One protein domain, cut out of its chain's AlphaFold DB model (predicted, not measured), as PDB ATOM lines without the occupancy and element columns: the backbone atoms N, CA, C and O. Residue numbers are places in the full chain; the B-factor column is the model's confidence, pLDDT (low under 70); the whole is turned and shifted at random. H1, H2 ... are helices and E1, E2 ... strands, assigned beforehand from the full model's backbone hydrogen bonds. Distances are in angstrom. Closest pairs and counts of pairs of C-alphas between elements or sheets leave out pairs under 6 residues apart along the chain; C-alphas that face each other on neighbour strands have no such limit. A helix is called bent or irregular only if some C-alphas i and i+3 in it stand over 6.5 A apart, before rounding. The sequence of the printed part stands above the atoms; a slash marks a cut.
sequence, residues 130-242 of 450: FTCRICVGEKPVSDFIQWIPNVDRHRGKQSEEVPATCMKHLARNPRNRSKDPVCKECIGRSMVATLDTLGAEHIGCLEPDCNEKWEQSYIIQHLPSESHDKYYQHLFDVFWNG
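AT A GLANCE: This is residues 130 to 242 of the 450 residues of the protein "RING-type domain-containing protein" of Zopfia rhizophila CBS 207.26 (UniProt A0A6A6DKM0). Picture three helices grouped toward one end of the domain and, toward the other, wide loops with a strand and two short helices. H3 lies lengthwise, the last part of H4 meets it at a steep tilt, and H5, the longest helix, reaches to the far end of the long axis; at the other end the loop of residues 171 to 183 swings out, the short H1 lies off to one side, and a small turn leads into E1. The printed part has 113 residues, in the order E1, H1, H2, H3, H4, H5; under half are in named elements, and the class is mostly helix. The whole is compact, with a radius of gyration of the C-alphas of 14.7 A and spans of 46 by 34 by 25 A.

HOW THE PARTS SIT: Begin with residues 130 to 131, which pair antiparallel with residues 138 to 139 of E1, residues 138 to 140; E1 pairs with no named strand. Next come H1, residues 150 to 153, and H2, residues 167 to 170, which are apart. Look then at H3, residues 184 to 198, and H4, residues 216 to 222: they touch, their closest C-alphas being those of Gly 188 and His 222, 4.6 A apart. They run opposite ways at a steep tilt of 59 degrees. H5, residues 225 to 242, is close to H3 but not clearly touching; their closest C-alphas, of Leu 195 and Tyr 231, are 7.0 A apart. The tilt is 37 degrees, only just steep, and they run the same way. H4 and H5 are also close but not clearly touching, with the C-alphas of Ile 220 and His 228 closest at 7.1 A. In H3 every O i to N i+4 pair is within hydrogen-bond range; H5 has 12 of 14, H4 has 1 of 3 beside 3 of 4 O i to N i+3 pairs, and H1 and H2 are too short for an i+4 pair.

IN THESE COORDINATES: Find C-alpha 138 at (-2.861, 31.399, 17.158), where E1 begins. H3 starts at C-alpha 184, (-11.040, 28.260, 7.869), and runs 20.5 A. H4 covers 10.2 A. H5 runs 26.4 A to C-alpha 242 at (-18.971, 24.766, -23.052); it is irregular, with C-alphas 226 and 229 7.0 A apart.

THE WHOLE: The two C-alphas farthest apart, those of Arg 175 and Asn 241, are 45.9 A apart. The printed part has no cut. The links from H1 to H2, H2 to H3 and H3 to H4 are long. The mean pLDDT of the printed part is 89.2; look for values under 70 at residues 151 to 154.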
ATOM      1  N   PHE A 130      -4.625  26.321  18.160       92.50
ATOM      2  CA  PHE A 130      -3.640  25.881  17.178       92.50
ATOM      3  C   PHE A 130      -3.066  27.083  16.429       92.50
ATOM      4  O   PHE A 130      -3.726  28.106  16.257       92.50
ATOM      5  N   THR A 131      -1.833  26.935  15.959       94.00
ATOM      6  CA  THR A 131      -1.177  27.876  15.050       94.00
ATOM      7  C   THR A 131      -1.508  27.495  13.610       94.00
ATOM      8  O   THR A 131      -1.287  26.349  13.207       94.00
ATOM      9  N   CYS A 132      -2.019  28.438  12.823       95.06
ATOM     10  CA  CYS A 132      -2.257  28.212  11.399       95.06
ATOM     11  C   CYS A 132      -0.937  28.172  10.620       95.06
ATOM     12  O   CYS A 132      -0.124  29.082  10.741       95.06
ATOM     13  N   ARG A 133      -0.747  27.172   9.751       93.88
ATOM     14  CA  ARG A 133       0.458  27.069   8.903       93.88
ATOM     15  C   ARG A 133       0.614  28.229   7.905       93.88
ATOM     16  O   ARG A 133       1.728  28.509   7.488       93.88
ATOM     17  N   ILE A 134      -0.486  28.871   7.505       94.38
ATOM     18  CA  ILE A 134      -0.487  29.913   6.463       94.38
ATOM     19  C   ILE A 134      -0.337  31.307   7.071       94.38
ATOM     20  O   ILE A 134       0.599  32.021   6.734       94.38
ATOM     21  N   CYS A 135      -1.236  31.702   7.977       95.31
ATOM     22  CA  CYS A 135      -1.181  33.037   8.581       95.31
ATOM     23  C   CYS A 135      -0.339  33.116   9.860       95.31
ATOM     24  O   CYS A 135      -0.179  34.207  10.394       95.31
ATOM     25  N   VAL A 136       0.156  31.986  10.382       94.44
ATOM     26  CA  VAL A 136       0.964  31.894  11.618       94.44
ATOM     27  C   VAL A 136       0.227  32.375  12.885       94.44
ATOM     28  O   VAL A 136       0.773  32.348  13.982       94.44
ATOM     29  N   GLY A 137      -1.054  32.742  12.781       93.88
ATOM     30  CA  GLY A 137      -1.872  33.172  13.915       93.88
ATOM     31  C   GLY A 137      -2.294  32.017  14.827       93.88
ATOM     32  O   GLY A 137      -2.679  30.944  14.349       93.88
ATOM     33  N   GLU A 138      -2.262  32.263  16.138       94.38
ATOM     34  CA  GLU A 138      -2.861  31.399  17.158       94.38
ATOM     35  C   GLU A 138      -4.368  31.647  17.227       94.38
ATOM     36  O   GLU A 138      -4.819  32.765  17.474       94.38
ATOM     37  N   LYS A 139      -5.155  30.599  16.984       94.81
ATOM     38  CA  LYS A 139      -6.620  30.659  16.953       94.81
ATOM     39  C   LYS A 139      -7.233  29.494  17.727       94.81
ATOM     40  O   LYS A 139      -6.572  28.458  17.874       94.81
ATOM     41  N   PRO A 140      -8.471  29.628  18.233       95.25
ATOM     42  CA  PRO A 140      -9.145  28.538  18.925       95.25
ATOM     43  C   PRO A 140      -9.372  27.344  17.990       95.25
ATOM     44  O   PRO A 140      -9.468  27.491  16.773       95.25
ATOM     45  N   VAL A 141      -9.496  26.143  18.560       92.50
ATOM     46  CA  VAL A 141      -9.696  24.899  17.786       92.50
ATOM     47  C   VAL A 141     -10.926  24.947  16.862       92.50
ATOM     48  O   VAL A 141     -10.909  24.299  15.820       92.50
ATOM     49  N   SER A 142     -11.962  25.727  17.197       92.56
ATOM     50  CA  SER A 142     -13.182  25.909  16.386       92.56
ATOM     51  C   SER A 142     -12.932  26.487  14.991       92.56
ATOM     52  O   SER A 142     -13.686  26.204  14.055       92.56
ATOM     53  N   ASP A 143     -11.866  27.277  14.850       94.12
ATOM     54  CA  ASP A 143     -11.516  27.973  13.609       94.12
ATOM     55  C   ASP A 143     -10.736  27.075  12.643       94.12
ATOM     56  O   ASP A 143     -10.363  27.499  11.549       94.12
ATOM     57  N   PHE A 144     -10.465  25.832  13.040       94.31
ATOM     58  CA  PHE A 144      -9.786  24.829  12.236       94.31
ATOM     59  C   PHE A 144     -10.745  23.701  11.875       94.31
ATOM     60  O   PHE A 144     -11.713  23.425  12.583       94.31
ATOM     61  N   ILE A 145     -10.445  23.014  10.774       92.88
ATOM     62  CA  ILE A 145     -11.214  21.845  10.353       92.88
ATOM     63  C   ILE A 145     -11.060  20.722  11.386       92.88
ATOM     64  O   ILE A 145      -9.939  20.330  11.743       92.88
ATOM     65  N   GLN A 146     -12.183  20.167  11.844       89.50
ATOM     66  CA  GLN A 146     -12.180  19.062  12.796       89.50
ATOM     67  C   GLN A 146     -11.708  17.758  12.136       89.50
ATOM     68  O   GLN A 146     -12.238  17.309  11.120       89.50
ATOM     69  N   TRP A 147     -10.731  17.094  12.758       88.94
ATOM     70  CA  TRP A 147     -10.273  15.780  12.312       88.94
ATOM     71  C   TRP A 147     -11.289  14.682  12.651       88.94
ATOM     72  O   TRP A 147     -11.575  14.436  13.826       88.94
ATOM     73  N   ILE A 148     -11.747  13.951  11.632       84.69
ATOM     74  CA  ILE A 148     -12.603  12.770  11.776       84.69
ATOM     75  C   ILE A 148     -11.785  11.512  11.432       84.69
ATOM     76  O   ILE A 148     -11.297  11.370  10.308       84.69
ATOM     77  N   PRO A 149     -11.614  10.561  12.369       78.94
ATOM     78  CA  PRO A 149     -10.939   9.297  12.094       78.94
ATOM     79  C   PRO A 149     -11.633   8.483  10.990       78.94
ATOM     80  O   PRO A 149     -12.857   8.417  10.927       78.94
ATOM     81  N   ASN A 150     -10.858   7.741  10.187       75.94
ATOM     82  CA  ASN A 150     -11.414   6.860   9.143       75.94
ATOM     83  C   ASN A 150     -12.445   5.844   9.668       75.94
ATOM     84  O   ASN A 150     -13.379   5.499   8.956       75.94
ATOM     85  N   VAL A 151     -12.305   5.383  10.916       67.44
ATOM     86  CA  VAL A 151     -13.256   4.435  11.527       67.44
ATOM     87  C   VAL A 151     -14.658   5.043  11.640       67.44
ATOM     88  O   VAL A 151     -15.643   4.341  11.429       67.44
ATOM     89  N   ASP A 152     -14.748   6.343  11.919       69.31
ATOM     90  CA  ASP A 152     -16.023   7.054  12.023       69.31
ATOM     91  C   ASP A 152     -16.601   7.370  10.638       69.31
ATOM     92  O   ASP A 152     -17.814   7.280  10.447       69.31
ATOM     93  N   ARG A 153     -15.738   7.603   9.639       60.06
ATOM     94  CA  ARG A 153     -16.149   7.751   8.232       60.06
ATOM     95  C   ARG A 153     -16.840   6.506   7.684       60.06
ATOM     96  O   ARG A 153     -17.859   6.620   7.014       60.06
ATOM     97  N   HIS A 154     -16.347   5.315   8.025       65.00
ATOM     98  CA  HIS A 154     -16.994   4.054   7.637       65.00
ATOM     99  C   HIS A 154     -18.326   3.794   8.362       65.00
ATOM    100  O   HIS A 154     -19.113   2.977   7.897       65.00
ATOM    101  N   ARG A 155     -18.605   4.494   9.471       70.44
ATOM    102  CA  ARG A 155     -19.911   4.473  10.157       70.44
ATOM    103  C   ARG A 155     -20.887   5.529   9.623       70.44
ATOM    104  O   ARG A 155     -21.911   5.763  10.253       70.44
ATOM    105  N   GLY A 156     -20.562   6.178   8.505       70.81
ATOM    106  CA  GLY A 156     -21.411   7.186   7.868       70.81
ATOM    107  C   GLY A 156     -21.186   8.621   8.350       70.81
ATOM    108  O   GLY A 156     -21.862   9.516   7.856       70.81
ATOM    109  N   LYS A 157     -20.234   8.890   9.258       72.31
ATOM    110  CA  LYS A 157     -19.875  10.276   9.610       72.31
ATOM    111  C   LYS A 157     -18.964  10.872   8.545       72.31
ATOM    112  O   LYS A 157     -17.753  10.639   8.558       72.31
ATOM    113  N   GLN A 158     -19.539  11.634   7.626       70.19
ATOM    114  CA  GLN A 158     -18.764  12.439   6.689       70.19
ATOM    115  C   GLN A 158     -18.392  13.785   7.315       70.19
ATOM    116  O   GLN A 158     -18.978  14.209   8.307       70.19
ATOM    117  N   SER A 159     -17.353  14.421   6.775       78.81
ATOM    118  CA  SER A 159     -17.079  15.811   7.117       78.81
ATOM    119  C   SER A 159     -18.061  16.682   6.359       78.81
ATOM    120  O   SER A 159     -18.188  16.549   5.144       78.81
ATOM    121  N   GLU A 160     -18.727  17.563   7.090       83.81
ATOM    122  CA  GLU A 160     -19.597  18.585   6.511       83.81
ATOM    123  C   GLU A 160     -18.788  19.764   5.959       83.81
ATOM    124  O   GLU A 160     -19.302  20.510   5.144       83.81
ATOM    125  N   GLU A 161     -17.512  19.903   6.347       88.44
ATOM    126  CA  GLU A 161     -16.708  21.087   6.022       88.44
ATOM    127  C   GLU A 161     -15.757  20.908   4.838       88.44
ATOM    128  O   GLU A 161     -15.485  21.873   4.130       88.44
ATOM    129  N   VAL A 162     -15.188  19.712   4.641       92.12
ATOM    130  CA  VAL A 162     -14.228  19.464   3.552       92.12
ATOM    131  C   VAL A 162     -14.331  18.041   3.005       92.12
ATOM    132  O   VAL A 162     -14.600  17.103   3.768       92.12
ATOM    133  N   PRO A 163     -13.973  17.817   1.727       91.44
ATOM    134  CA  PRO A 163     -13.814  16.478   1.191       91.44
ATOM    135  C   PRO A 163     -12.818  15.668   2.011       91.44
ATOM    136  O   PRO A 163     -11.754  16.125   2.447       91.44
ATOM    137  N   ALA A 164     -13.150  14.407   2.217       87.56
ATOM    138  CA  ALA A 164     -12.451  13.618   3.207       87.56
ATOM    139  C   ALA A 164     -11.074  13.100   2.723       87.56
ATOM    140  O   ALA A 164     -10.283  12.583   3.518       87.56
ATOM    141  N   THR A 165     -10.753  13.272   1.437       88.69
ATOM    142  CA  THR A 165      -9.391  13.160   0.882       88.69
ATOM    143  C   THR A 165      -8.523  14.366   1.248       88.69
ATOM    144  O   THR A 165      -7.334  14.190   1.516       88.69
ATOM    145  N   CYS A 166      -9.121  15.555   1.366       91.56
ATOM    146  CA  CYS A 166      -8.458  16.823   1.682       91.56
ATOM    147  C   CYS A 166      -8.275  17.055   3.190       91.56
ATOM    148  O   CYS A 166      -7.377  17.786   3.602       91.56
ATOM    149  N   MET A 167      -9.050  16.382   4.045       90.69
ATOM    150  CA  MET A 167      -8.928  16.503   5.506       90.69
ATOM    151  C   MET A 167      -7.503  16.225   6.022       90.69
ATOM    152  O   MET A 167      -7.028  16.907   6.924       90.69
ATOM    153  N   LYS A 168      -6.784  15.263   5.427       89.06
ATOM    154  CA  LYS A 168      -5.379  14.945   5.773       89.06
ATOM    155  C   LYS A 168      -4.380  16.049   5.424       89.06
ATOM    156  O   LYS A 168      -3.246  15.995   5.889       89.06
ATOM    157  N   HIS A 169      -4.792  17.012   4.609       90.81
ATOM    158  CA  HIS A 169      -3.990  18.160   4.211       90.81
ATOM    159  C   HIS A 169      -4.265  19.390   5.077       90.81
ATOM    160  O   HIS A 169      -3.351  20.172   5.312       90.81
ATOM    161  N   LEU A 170      -5.503  19.542   5.559       92.06
ATOM    162  CA  LEU A 170      -5.979  20.780   6.186       92.06
ATOM    163  C   LEU A 170      -6.165  20.679   7.708       92.06
ATOM    164  O   LEU A 170      -5.982  21.672   8.413       92.06
ATOM    165  N   ALA A 171      -6.518  19.502   8.232       91.81
ATOM    166  CA  ALA A 171      -6.843  19.302   9.644       91.81
ATOM    167  C   ALA A 171      -5.672  18.720  10.454       91.81
ATOM    168  O   ALA A 171      -4.840  17.958   9.952       91.81
ATOM    169  N   ARG A 172      -5.640  19.012  11.763       89.44
ATOM    170  CA  ARG A 172      -4.629  18.468  12.684       89.44
ATOM    171  C   ARG A 172      -4.917  16.999  12.984       89.44
ATOM    172  O   ARG A 172      -5.793  16.685  13.785       89.44
ATOM    173  N   ASN A 173      -4.127  16.092  12.420       87.94
ATOM    174  CA  ASN A 173      -4.246  14.672  12.738       87.94
ATOM    175  C   ASN A 173      -3.619  14.359  14.123       87.94
ATOM    176  O   ASN A 173      -2.424  14.591  14.334       87.94
ATOM    177  N   PRO A 174      -4.379  13.785  15.082       84.12
ATOM    178  CA  PRO A 174      -3.871  13.471  16.420       84.12
ATOM    179  C   PRO A 174      -2.751  12.422  16.445       84.12
ATOM    180  O   PRO A 174      -1.945  12.409  17.373       84.12
ATOM    181  N   ARG A 175      -2.712  11.522  15.451       82.00
ATOM    182  CA  ARG A 175      -1.751  10.408  15.376       82.00
ATOM    183  C   ARG A 175      -0.499  10.754  14.582       82.00
ATOM    184  O   ARG A 175       0.566  10.233  14.889       82.00
ATOM    185  N   ASN A 176      -0.631  11.603  13.568       81.12
ATOM    186  CA  ASN A 176       0.469  12.005  12.702       81.12
ATOM    187  C   ASN A 176       0.475  13.528  12.554       81.12
ATOM    188  O   ASN A 176      -0.413  14.087  11.924       81.12
ATOM    189  N   ARG A 177       1.490  14.196  13.108       74.75
ATOM    190  CA  ARG A 177       1.626  15.663  13.070       74.75
ATOM    191  C   ARG A 177       2.390  16.169  11.840       74.75
ATOM    192  O   ARG A 177       2.906  17.273  11.874       74.75
ATOM    193  N   SER A 178       2.488  15.367  10.779       76.69
ATOM    194  CA  SER A 178       3.279  15.704   9.586       76.69
ATOM    195  C   SER A 178       2.833  16.983   8.866       76.69
ATOM    196  O   SER A 178       3.656  17.570   8.174       76.69
ATOM    197  N   LYS A 179       1.565  17.394   8.981       81.00
ATOM    198  CA  LYS A 179       1.070  18.662   8.433       81.00
ATOM    199  C   LYS A 179       0.424  19.480   9.548       81.00
ATOM    200  O   LYS A 179      -0.397  18.963  10.313       81.00
ATOM    201  N   ASP A 180       0.832  20.740   9.651       88.25
ATOM    202  CA  ASP A 180       0.204  21.709  10.544       88.25
ATOM    203  C   ASP A 180      -1.149  22.159   9.979       88.25
ATOM    204  O   ASP A 180      -1.321  22.200   8.757       88.25
ATOM    205  N   PRO A 181      -2.131  22.449  10.847       93.25
ATOM    206  CA  PRO A 181      -3.487  22.716  10.411       93.25
ATOM    207  C   PRO A 181      -3.605  24.101   9.768       93.25
ATOM    208  O   PRO A 181      -2.831  25.021  10.047       93.25
ATOM    209  N   VAL A 182      -4.622  24.256   8.927       95.25
ATOM    210  CA  VAL A 182      -4.971  25.522   8.278       95.25
ATOM    211  C   VAL A 182      -6.313  25.998   8.826       95.25
ATOM    212  O   VAL A 182      -7.247  25.206   8.955       95.25
ATOM    213  N   CYS A 183      -6.404  27.277   9.196       95.12
ATOM    214  CA  CYS A 183      -7.659  27.844   9.683       95.12
ATOM    215  C   CYS A 183      -8.637  28.100   8.525       95.12
ATOM    216  O   CYS A 183      -8.219  28.353   7.393       95.12
ATOM    217  N   LYS A 184      -9.936  28.074   8.827       94.44
ATOM    218  CA  LYS A 184     -11.040  28.260   7.869       94.44
ATOM    219  C   LYS A 184     -10.918  29.563   7.080       94.44
ATOM    220  O   LYS A 184     -11.100  29.575   5.872       94.44
ATOM    221  N   GLU A 185     -10.484  30.635   7.737       94.56
ATOM    222  CA  GLU A 185     -10.260  31.923   7.075       94.56
ATOM    223  C   GLU A 185      -9.171  31.851   5.991       94.56
ATOM    224  O   GLU A 185      -9.336  32.407   4.909       94.56
ATOM    225  N   CYS A 186      -8.060  31.149   6.241       95.50
ATOM    226  CA  CYS A 186      -7.023  30.977   5.223       95.50
ATOM    227  C   CYS A 186      -7.480  30.070   4.078       95.50
ATOM    228  O   CYS A 186      -7.047  30.282   2.948       95.50
ATOM    229  N   ILE A 187      -8.354  29.095   4.353       94.94
ATOM    230  CA  ILE A 187      -8.991  28.286   3.307       94.94
ATOM    231  C   ILE A 187      -9.841  29.198   2.416       94.94
ATOM    232  O   ILE A 187      -9.602  29.249   1.214       94.94
ATOM    233  N   GLY A 188     -10.737  29.995   3.005       94.38
ATOM    234  CA  GLY A 188     -11.578  30.944   2.271       94.38
ATOM    235  C   GLY A 188     -10.780  31.958   1.449       94.38
ATOM    236  O   GLY A 188     -11.030  32.124   0.260       94.38
ATOM    237  N   ARG A 189      -9.745  32.577   2.032       94.38
ATOM    238  CA  ARG A 189      -8.857  33.509   1.307       94.38
ATOM    239  C   ARG A 189      -8.141  32.844   0.133       94.38
ATOM    240  O   ARG A 189      -7.987  33.466  -0.913       94.38
ATOM    241  N   SER A 190      -7.715  31.591   0.293       94.00
ATOM    242  CA  SER A 190      -7.113  30.829  -0.802       94.00
ATOM    243  C   SER A 190      -8.115  30.565  -1.920       94.00
ATOM    244  O   SER A 190      -7.742  30.639  -3.087       94.00
ATOM    245  N   MET A 191      -9.374  30.273  -1.588       93.69
ATOM    246  CA  MET A 191     -10.427  30.078  -2.586       93.69
ATOM    247  C   MET A 191     -10.721  31.359  -3.356       93.69
ATOM    248  O   MET A 191     -10.799  31.300  -4.575       93.69
ATOM    249  N   VAL A 192     -10.810  32.506  -2.673       94.94
ATOM    250  CA  VAL A 192     -10.976  33.816  -3.331       94.94
ATOM    251  C   VAL A 192      -9.810  34.091  -4.277       94.94
ATOM    252  O   VAL A 192     -10.026  34.366  -5.450       94.94
ATOM    253  N   ALA A 193      -8.570  33.916  -3.812       93.81
ATOM    254  CA  ALA A 193      -7.397  34.112  -4.659       93.81
ATOM    255  C   ALA A 193      -7.377  33.160  -5.870       93.81
ATOM    256  O   ALA A 193      -6.971  33.554  -6.960       93.81
ATOM    257  N   THR A 194      -7.829  31.914  -5.694       92.50
ATOM    258  CA  THR A 194      -7.935  30.932  -6.786       92.50
ATOM    259  C   THR A 194      -9.034  31.318  -7.771       92.50
ATOM    260  O   THR A 194      -8.815  31.247  -8.974       92.50
ATOM    261  N   LEU A 195     -10.187  31.777  -7.276       93.81
ATOM    262  CA  LEU A 195     -11.289  32.272  -8.095       93.81
ATOM    263  C   LEU A 195     -10.836  33.448  -8.969       93.81
ATOM    264  O   LEU A 195     -11.069  33.421 -10.173       93.81
ATOM    265  N   ASP A 196     -10.128  34.418  -8.387       92.69
ATOM    266  CA  ASP A 196      -9.663  35.615  -9.098       92.69
ATOM    267  C   ASP A 196      -8.553  35.318 -10.128       92.69
ATOM    268  O   ASP A 196      -8.398  36.060 -11.096       92.69
ATOM    269  N   THR A 197      -7.758  34.258  -9.934       91.94
ATOM    270  CA  THR A 197      -6.588  33.956 -10.786       91.94
ATOM    271  C   THR A 197      -6.814  32.836 -11.797       91.94
ATOM    272  O   THR A 197      -6.348  32.938 -12.929       91.94
ATOM    273  N   LEU A 198      -7.494  31.761 -11.395       89.94
ATOM    274  CA  LEU A 198      -7.687  30.534 -12.177       89.94
ATOM    275  C   LEU A 198      -9.164  30.254 -12.501       89.94
ATOM    276  O   LEU A 198      -9.448  29.377 -13.314       89.94
ATOM    277  N   GLY A 199     -10.107  30.970 -11.882       91.00
ATOM    278  CA  GLY A 199     -11.542  30.779 -12.083       91.00
ATOM    279  C   GLY A 199     -12.171  29.688 -11.207       91.00
ATOM    280  O   GLY A 199     -11.505  28.954 -10.472       91.00
ATOM    281  N   ALA A 200     -13.502  29.584 -11.285       90.25
ATOM    282  CA  ALA A 200     -14.313  28.727 -10.413       90.25
ATOM    283  C   ALA A 200     -14.035  27.218 -10.559       90.25
ATOM    284  O   ALA A 200     -14.221  26.467  -9.605       90.25
ATOM    285  N   GLU A 201     -13.564  26.765 -11.725       87.88
ATOM    286  CA  GLU A 201     -13.315  25.343 -12.009       87.88
ATOM    287  C   GLU A 201     -12.116  24.752 -11.240       87.88
ATOM    288  O   GLU A 201     -12.010  23.532 -11.095       87.88
ATOM    289  N   HIS A 202     -11.240  25.620 -10.722       88.69
ATOM    290  CA  HIS A 202     -10.000  25.255 -10.034       88.69
ATOM    291  C   HIS A 202     -10.084  25.386  -8.508       88.69
ATOM    292  O   HIS A 202      -9.106  25.113  -7.809       88.69
ATOM    293  N   ILE A 203     -11.233  25.797  -7.962       91.06
ATOM    294  CA  ILE A 203     -11.395  25.937  -6.516       91.06
ATOM    295  C   ILE A 203     -11.357  24.555  -5.855       91.06
ATOM    296  O   ILE A 203     -12.158  23.667  -6.151       91.06
ATOM    297  N   GLY A 204     -10.430  24.381  -4.914       89.38
ATOM    298  CA  GLY A 204     -10.256  23.107  -4.234       89.38
ATOM    299  C   GLY A 204      -9.259  23.150  -3.085       89.38
ATOM    300  O   GLY A 204      -9.214  24.089  -2.289       89.38
ATOM    301  N   CYS A 205      -8.475  22.079  -2.961       91.56
ATOM    302  CA  CYS A 205      -7.490  21.946  -1.895       91.56
ATOM    303  C   CYS A 205      -6.315  22.917  -2.081       91.56
ATOM    304  O   CYS A 205      -5.901  23.202  -3.194       91.56
ATOM    305  N   LEU A 206      -5.710  23.348  -0.971       90.56
ATOM    306  CA  LEU A 206      -4.550  24.247  -0.976       90.56
ATOM    307  C   LEU A 206      -3.231  23.553  -1.356       90.56
ATOM    308  O   LEU A 206      -2.201  24.207  -1.491       90.56
ATOM    309  N   GLU A 207      -3.219  22.223  -1.437       89.25
ATOM    310  CA  GLU A 207      -2.009  21.470  -1.759       89.25
ATOM    311  C   GLU A 207      -1.906  21.266  -3.275       89.25
ATOM    312  O   GLU A 207      -2.849  20.728  -3.858       89.25
ATOM    313  N   PRO A 208      -0.764  21.594  -3.906       84.81
ATOM    314  CA  PRO A 208      -0.601  21.503  -5.360       84.81
ATOM    315  C   PRO A 208      -0.716  20.064  -5.879       84.81
ATOM    316  O   PRO A 208      -1.216  19.834  -6.975       84.81
ATOM    317  N   ASP A 209      -0.326  19.080  -5.066       87.06
ATOM    318  CA  ASP A 209      -0.420  17.657  -5.415       87.06
ATOM    319  C   ASP A 209      -1.850  17.090  -5.262       87.06
ATOM    320  O   ASP A 209      -2.078  15.892  -5.453       87.06
ATOM    321  N   CYS A 210      -2.826  17.909  -4.851       90.50
ATOM    322  CA  CYS A 210      -4.190  17.478  -4.565       90.50
ATOM    323  C   CYS A 210      -5.185  18.032  -5.592       90.50
ATOM    324  O   CYS A 210      -5.800  19.069  -5.369       90.50
ATOM    325  N   ASN A 211      -5.433  17.275  -6.661       88.50
ATOM    326  CA  ASN A 211      -6.405  17.627  -7.704       88.50
ATOM    327  C   ASN A 211      -7.850  17.177  -7.381       88.50
ATOM    328  O   ASN A 211      -8.594  16.734  -8.256       88.50
ATOM    329  N   GLU A 212      -8.232  17.197  -6.103       89.81
ATOM    330  CA  GLU A 212      -9.594  16.837  -5.696       89.81
ATOM    331  C   GLU A 212     -10.531  18.013  -5.976       89.81
ATOM    332  O   GLU A 212     -10.324  19.103  -5.435       89.81
ATOM    333  N   LYS A 213     -11.582  17.779  -6.764       89.25
ATOM    334  CA  LYS A 213     -12.619  18.782  -7.024       89.25
ATOM    335  C   LYS A 213     -13.542  18.892  -5.822       89.25
ATOM    336  O   LYS A 213     -14.059  17.886  -5.336       89.25
ATOM    337  N   TRP A 214     -13.739  20.108  -5.329       92.00
ATOM    338  CA  TRP A 214     -14.652  20.339  -4.219       92.00
ATOM    339  C   TRP A 214     -16.070  20.499  -4.745       92.00
ATOM    340  O   TRP A 214     -16.307  21.166  -5.748       92.00
ATOM    341  N   GLU A 215     -17.020  19.880  -4.054       91.00
ATOM    342  CA  GLU A 215     -18.427  20.157  -4.295       91.00
ATOM    343  C   GLU A 215     -18.753  21.594  -3.871       91.00
ATOM    344  O   GLU A 215     -18.185  22.131  -2.915       91.00
ATOM    345  N   GLN A 216     -19.704  22.203  -4.574       90.69
ATOM    346  CA  GLN A 216     -20.177  23.559  -4.319       90.69
ATOM    347  C   GLN A 216     -20.575  23.791  -2.851       90.69
ATOM    348  O   GLN A 216     -20.316  24.868  -2.319       90.69
ATOM    349  N   SER A 217     -21.157  22.788  -2.184       91.81
ATOM    350  CA  SER A 217     -21.537  22.844  -0.765       91.81
ATOM    351  C   SER A 217     -20.356  23.207   0.141       91.81
ATOM    352  O   SER A 217     -20.464  24.112   0.970       91.81
ATOM    353  N   TYR A 218     -19.204  22.569  -0.071       93.38
ATOM    354  CA  TYR A 218     -17.976  22.865   0.663       93.38
ATOM    355  C   TYR A 218     -17.411  24.236   0.296       93.38
ATOM    356  O   TYR A 218     -16.939  24.959   1.168       93.38
ATOM    357  N   ILE A 219     -17.455  24.611  -0.985       93.38
ATOM    358  CA  ILE A 219     -16.901  25.885  -1.458       93.38
ATOM    359  C   ILE A 219     -17.640  27.062  -0.815       93.38
ATOM    360  O   ILE A 219     -17.004  27.923  -0.213       93.38
ATOM    361  N   ILE A 220     -18.974  27.071  -0.871       92.31
ATOM    362  CA  ILE A 220     -19.812  28.165  -0.349       92.31
ATOM    363  C   ILE A 220     -19.607  28.371   1.153       92.31
ATOM    364  O   ILE A 220     -19.662  29.501   1.629       92.31
ATOM    365  N   GLN A 221     -19.344  27.296   1.899       92.44
ATOM    366  CA  GLN A 221     -19.126  27.381   3.339       92.44
ATOM    367  C   GLN A 221     -17.859  28.163   3.715       92.44
ATOM    368  O   GLN A 221     -17.832  28.806   4.766       92.44
ATOM    369  N   HIS A 222     -16.804  28.096   2.895       93.69
ATOM    370  CA  HIS A 222     -15.539  28.796   3.161       93.69
ATOM    371  C   HIS A 222     -15.390  30.082   2.351       93.69
ATOM    372  O   HIS A 222     -14.633  30.968   2.752       93.69
ATOM    373  N   LEU A 223     -16.080  30.197   1.218       94.06
ATOM    374  CA  LEU A 223     -16.044  31.379   0.373       94.06
ATOM    375  C   LEU A 223     -16.810  32.533   1.054       94.06
ATOM    376  O   LEU A 223     -17.942  32.328   1.494       94.06
ATOM    377  N   PRO A 224     -16.246  33.750   1.137       93.12
ATOM    378  CA  PRO A 224     -16.965  34.909   1.660       93.12
ATOM    379  C   PRO A 224     -18.209  35.226   0.826       93.12
ATOM    380  O   PRO A 224     -18.149  35.161  -0.403       93.12
ATOM    381  N   SER A 225     -19.299  35.641   1.477       92.38
ATOM    382  CA  SER A 225     -20.581  35.931   0.817       92.38
ATOM    383  C   SER A 225     -20.465  36.948  -0.322       92.38
ATOM    384  O   SER A 225     -21.100  36.788  -1.355       92.38
ATOM    385  N   GLU A 226     -19.590  37.948  -0.182       92.94
ATOM    386  CA  GLU A 226     -19.326  38.969  -1.213       92.94
ATOM    387  C   GLU A 226     -18.772  38.387  -2.527       92.94
ATOM    388  O   GLU A 226     -18.863  39.010  -3.581       92.94
ATOM    389  N   SER A 227     -18.162  37.201  -2.474       93.12
ATOM    390  CA  SER A 227     -17.565  36.531  -3.636       93.12
ATOM    391  C   SER A 227     -18.459  35.435  -4.220       93.12
ATOM    392  O   SER A 227     -18.085  34.825  -5.223       93.12
ATOM    393  N   HIS A 228     -19.630  35.169  -3.628       92.44
ATOM    394  CA  HIS A 228     -20.549  34.131  -4.109       92.44
ATOM    395  C   HIS A 228     -21.080  34.460  -5.504       92.44
ATOM    396  O   HIS A 228     -21.028  33.604  -6.381       92.44
ATOM    397  N   ASP A 229     -21.498  35.703  -5.746       93.50
ATOM    398  CA  ASP A 229     -22.020  36.122  -7.054       93.50
ATOM    399  C   ASP A 229     -20.969  35.980  -8.156       93.50
ATOM    400  O   ASP A 229     -21.253  35.437  -9.223       93.50
ATOM    401  N   LYS A 230     -19.723  36.379  -7.870       93.75
ATOM    402  CA  LYS A 230     -18.592  36.184  -8.787       93.75
ATOM    403  C   LYS A 230     -18.372  34.706  -9.088       93.75
ATOM    404  O   LYS A 230     -18.215  34.328 -10.243       93.75
ATOM    405  N   TYR A 231     -18.387  33.857  -8.062       94.69
ATOM    406  CA  TYR A 231     -18.244  32.413  -8.233       94.69
ATOM    407  C   TYR A 231     -19.335  31.835  -9.145       94.69
ATOM    408  O   TYR A 231     -19.024  31.084 -10.068       94.69
ATOM    409  N   TYR A 232     -20.595  32.230  -8.945       94.06
ATOM    410  CA  TYR A 232     -21.700  31.786  -9.791       94.06
ATOM    411  C   TYR A 232     -21.614  32.303 -11.222       94.06
ATOM    412  O   TYR A 232     -21.891  31.540 -12.145       94.06
ATOM    413  N   GLN A 233     -21.194  33.551 -11.419       93.69
ATOM    414  CA  GLN A 233     -20.946  34.101 -12.751       93.69
ATOM    415  C   GLN A 233     -19.863  33.300 -13.477       93.69
ATOM    416  O   GLN A 233     -20.103  32.827 -14.580       93.69
ATOM    417  N   HIS A 234     -18.732  33.020 -12.823       93.44
ATOM    418  CA  HIS A 234     -17.682  32.186 -13.408       93.44
ATOM    419  C   HIS A 234     -18.163  30.766 -13.741       93.44
ATOM    420  O   HIS A 234     -17.829  30.241 -14.801       93.44
ATOM    421  N   LEU A 235     -18.954  30.130 -12.868       93.00
ATOM    422  CA  LEU A 235     -19.550  28.823 -13.170       93.00
ATOM    423  C   LEU A 235     -20.494  28.890 -14.373       93.00
ATOM    424  O   LEU A 235     -20.470  27.999 -15.224       93.00
ATOM    425  N   PHE A 236     -21.319  29.937 -14.442       93.25
ATOM    426  CA  PHE A 236     -22.216  30.161 -15.564       93.25
ATOM    427  C   PHE A 236     -21.436  30.391 -16.856       93.25
ATOM    428  O   PHE A 236     -21.797  29.801 -17.863       93.25
ATOM    429  N   ASP A 237     -20.346  31.153 -16.832       92.00
ATOM    430  CA  ASP A 237     -19.507  31.398 -18.004       92.00
ATOM    431  C   ASP A 237     -18.850  30.114 -18.508       92.00
ATOM    432  O   ASP A 237     -18.854  29.847 -19.709       92.00
ATOM    433  N   VAL A 238     -18.333  29.276 -17.601       91.38
ATOM    434  CA  VAL A 238     -17.775  27.960 -17.953       91.38
ATOM    435  C   VAL A 238     -18.848  27.089 -18.607       91.38
ATOM    436  O   VAL A 238     -18.625  26.536 -19.687       91.38
ATOM    437  N   PHE A 239     -20.033  27.003 -17.995       91.12
ATOM    438  CA  PHE A 239     -21.163  26.269 -18.561       91.12
ATOM    439  C   PHE A 239     -21.572  26.830 -19.924       91.12
ATOM    440  O   PHE A 239     -21.665  26.087 -20.900       91.12
ATOM    441  N   TRP A 240     -21.794  28.140 -19.997       91.12
ATOM    442  CA  TRP A 240     -22.251  28.828 -21.188       91.12
ATOM    443  C   TRP A 240     -21.259  28.599 -22.313       91.12
ATOM    444  O   TRP A 240     -21.672  28.197 -23.392       91.12
ATOM    445  N   ASN A 241     -19.960  28.791 -22.091       89.19
ATOM    446  CA  ASN A 241     -18.919  28.616 -23.105       89.19
ATOM    447  C   ASN A 241     -18.760  27.166 -23.573       89.19
ATOM    448  O   ASN A 241     -18.501  26.954 -24.755       89.19
ATOM    449  N   GLY A 242     -18.972  26.186 -22.692       86.25
ATOM    450  CA  GLY A 242     -18.971  24.766 -23.052       86.25
ATOM    451  C   GLY A 242     -20.269  24.267 -23.696       86.25
ATOM    452  O   GLY A 242     -20.287  23.179 -24.268       86.25
TER     453      GLY A 242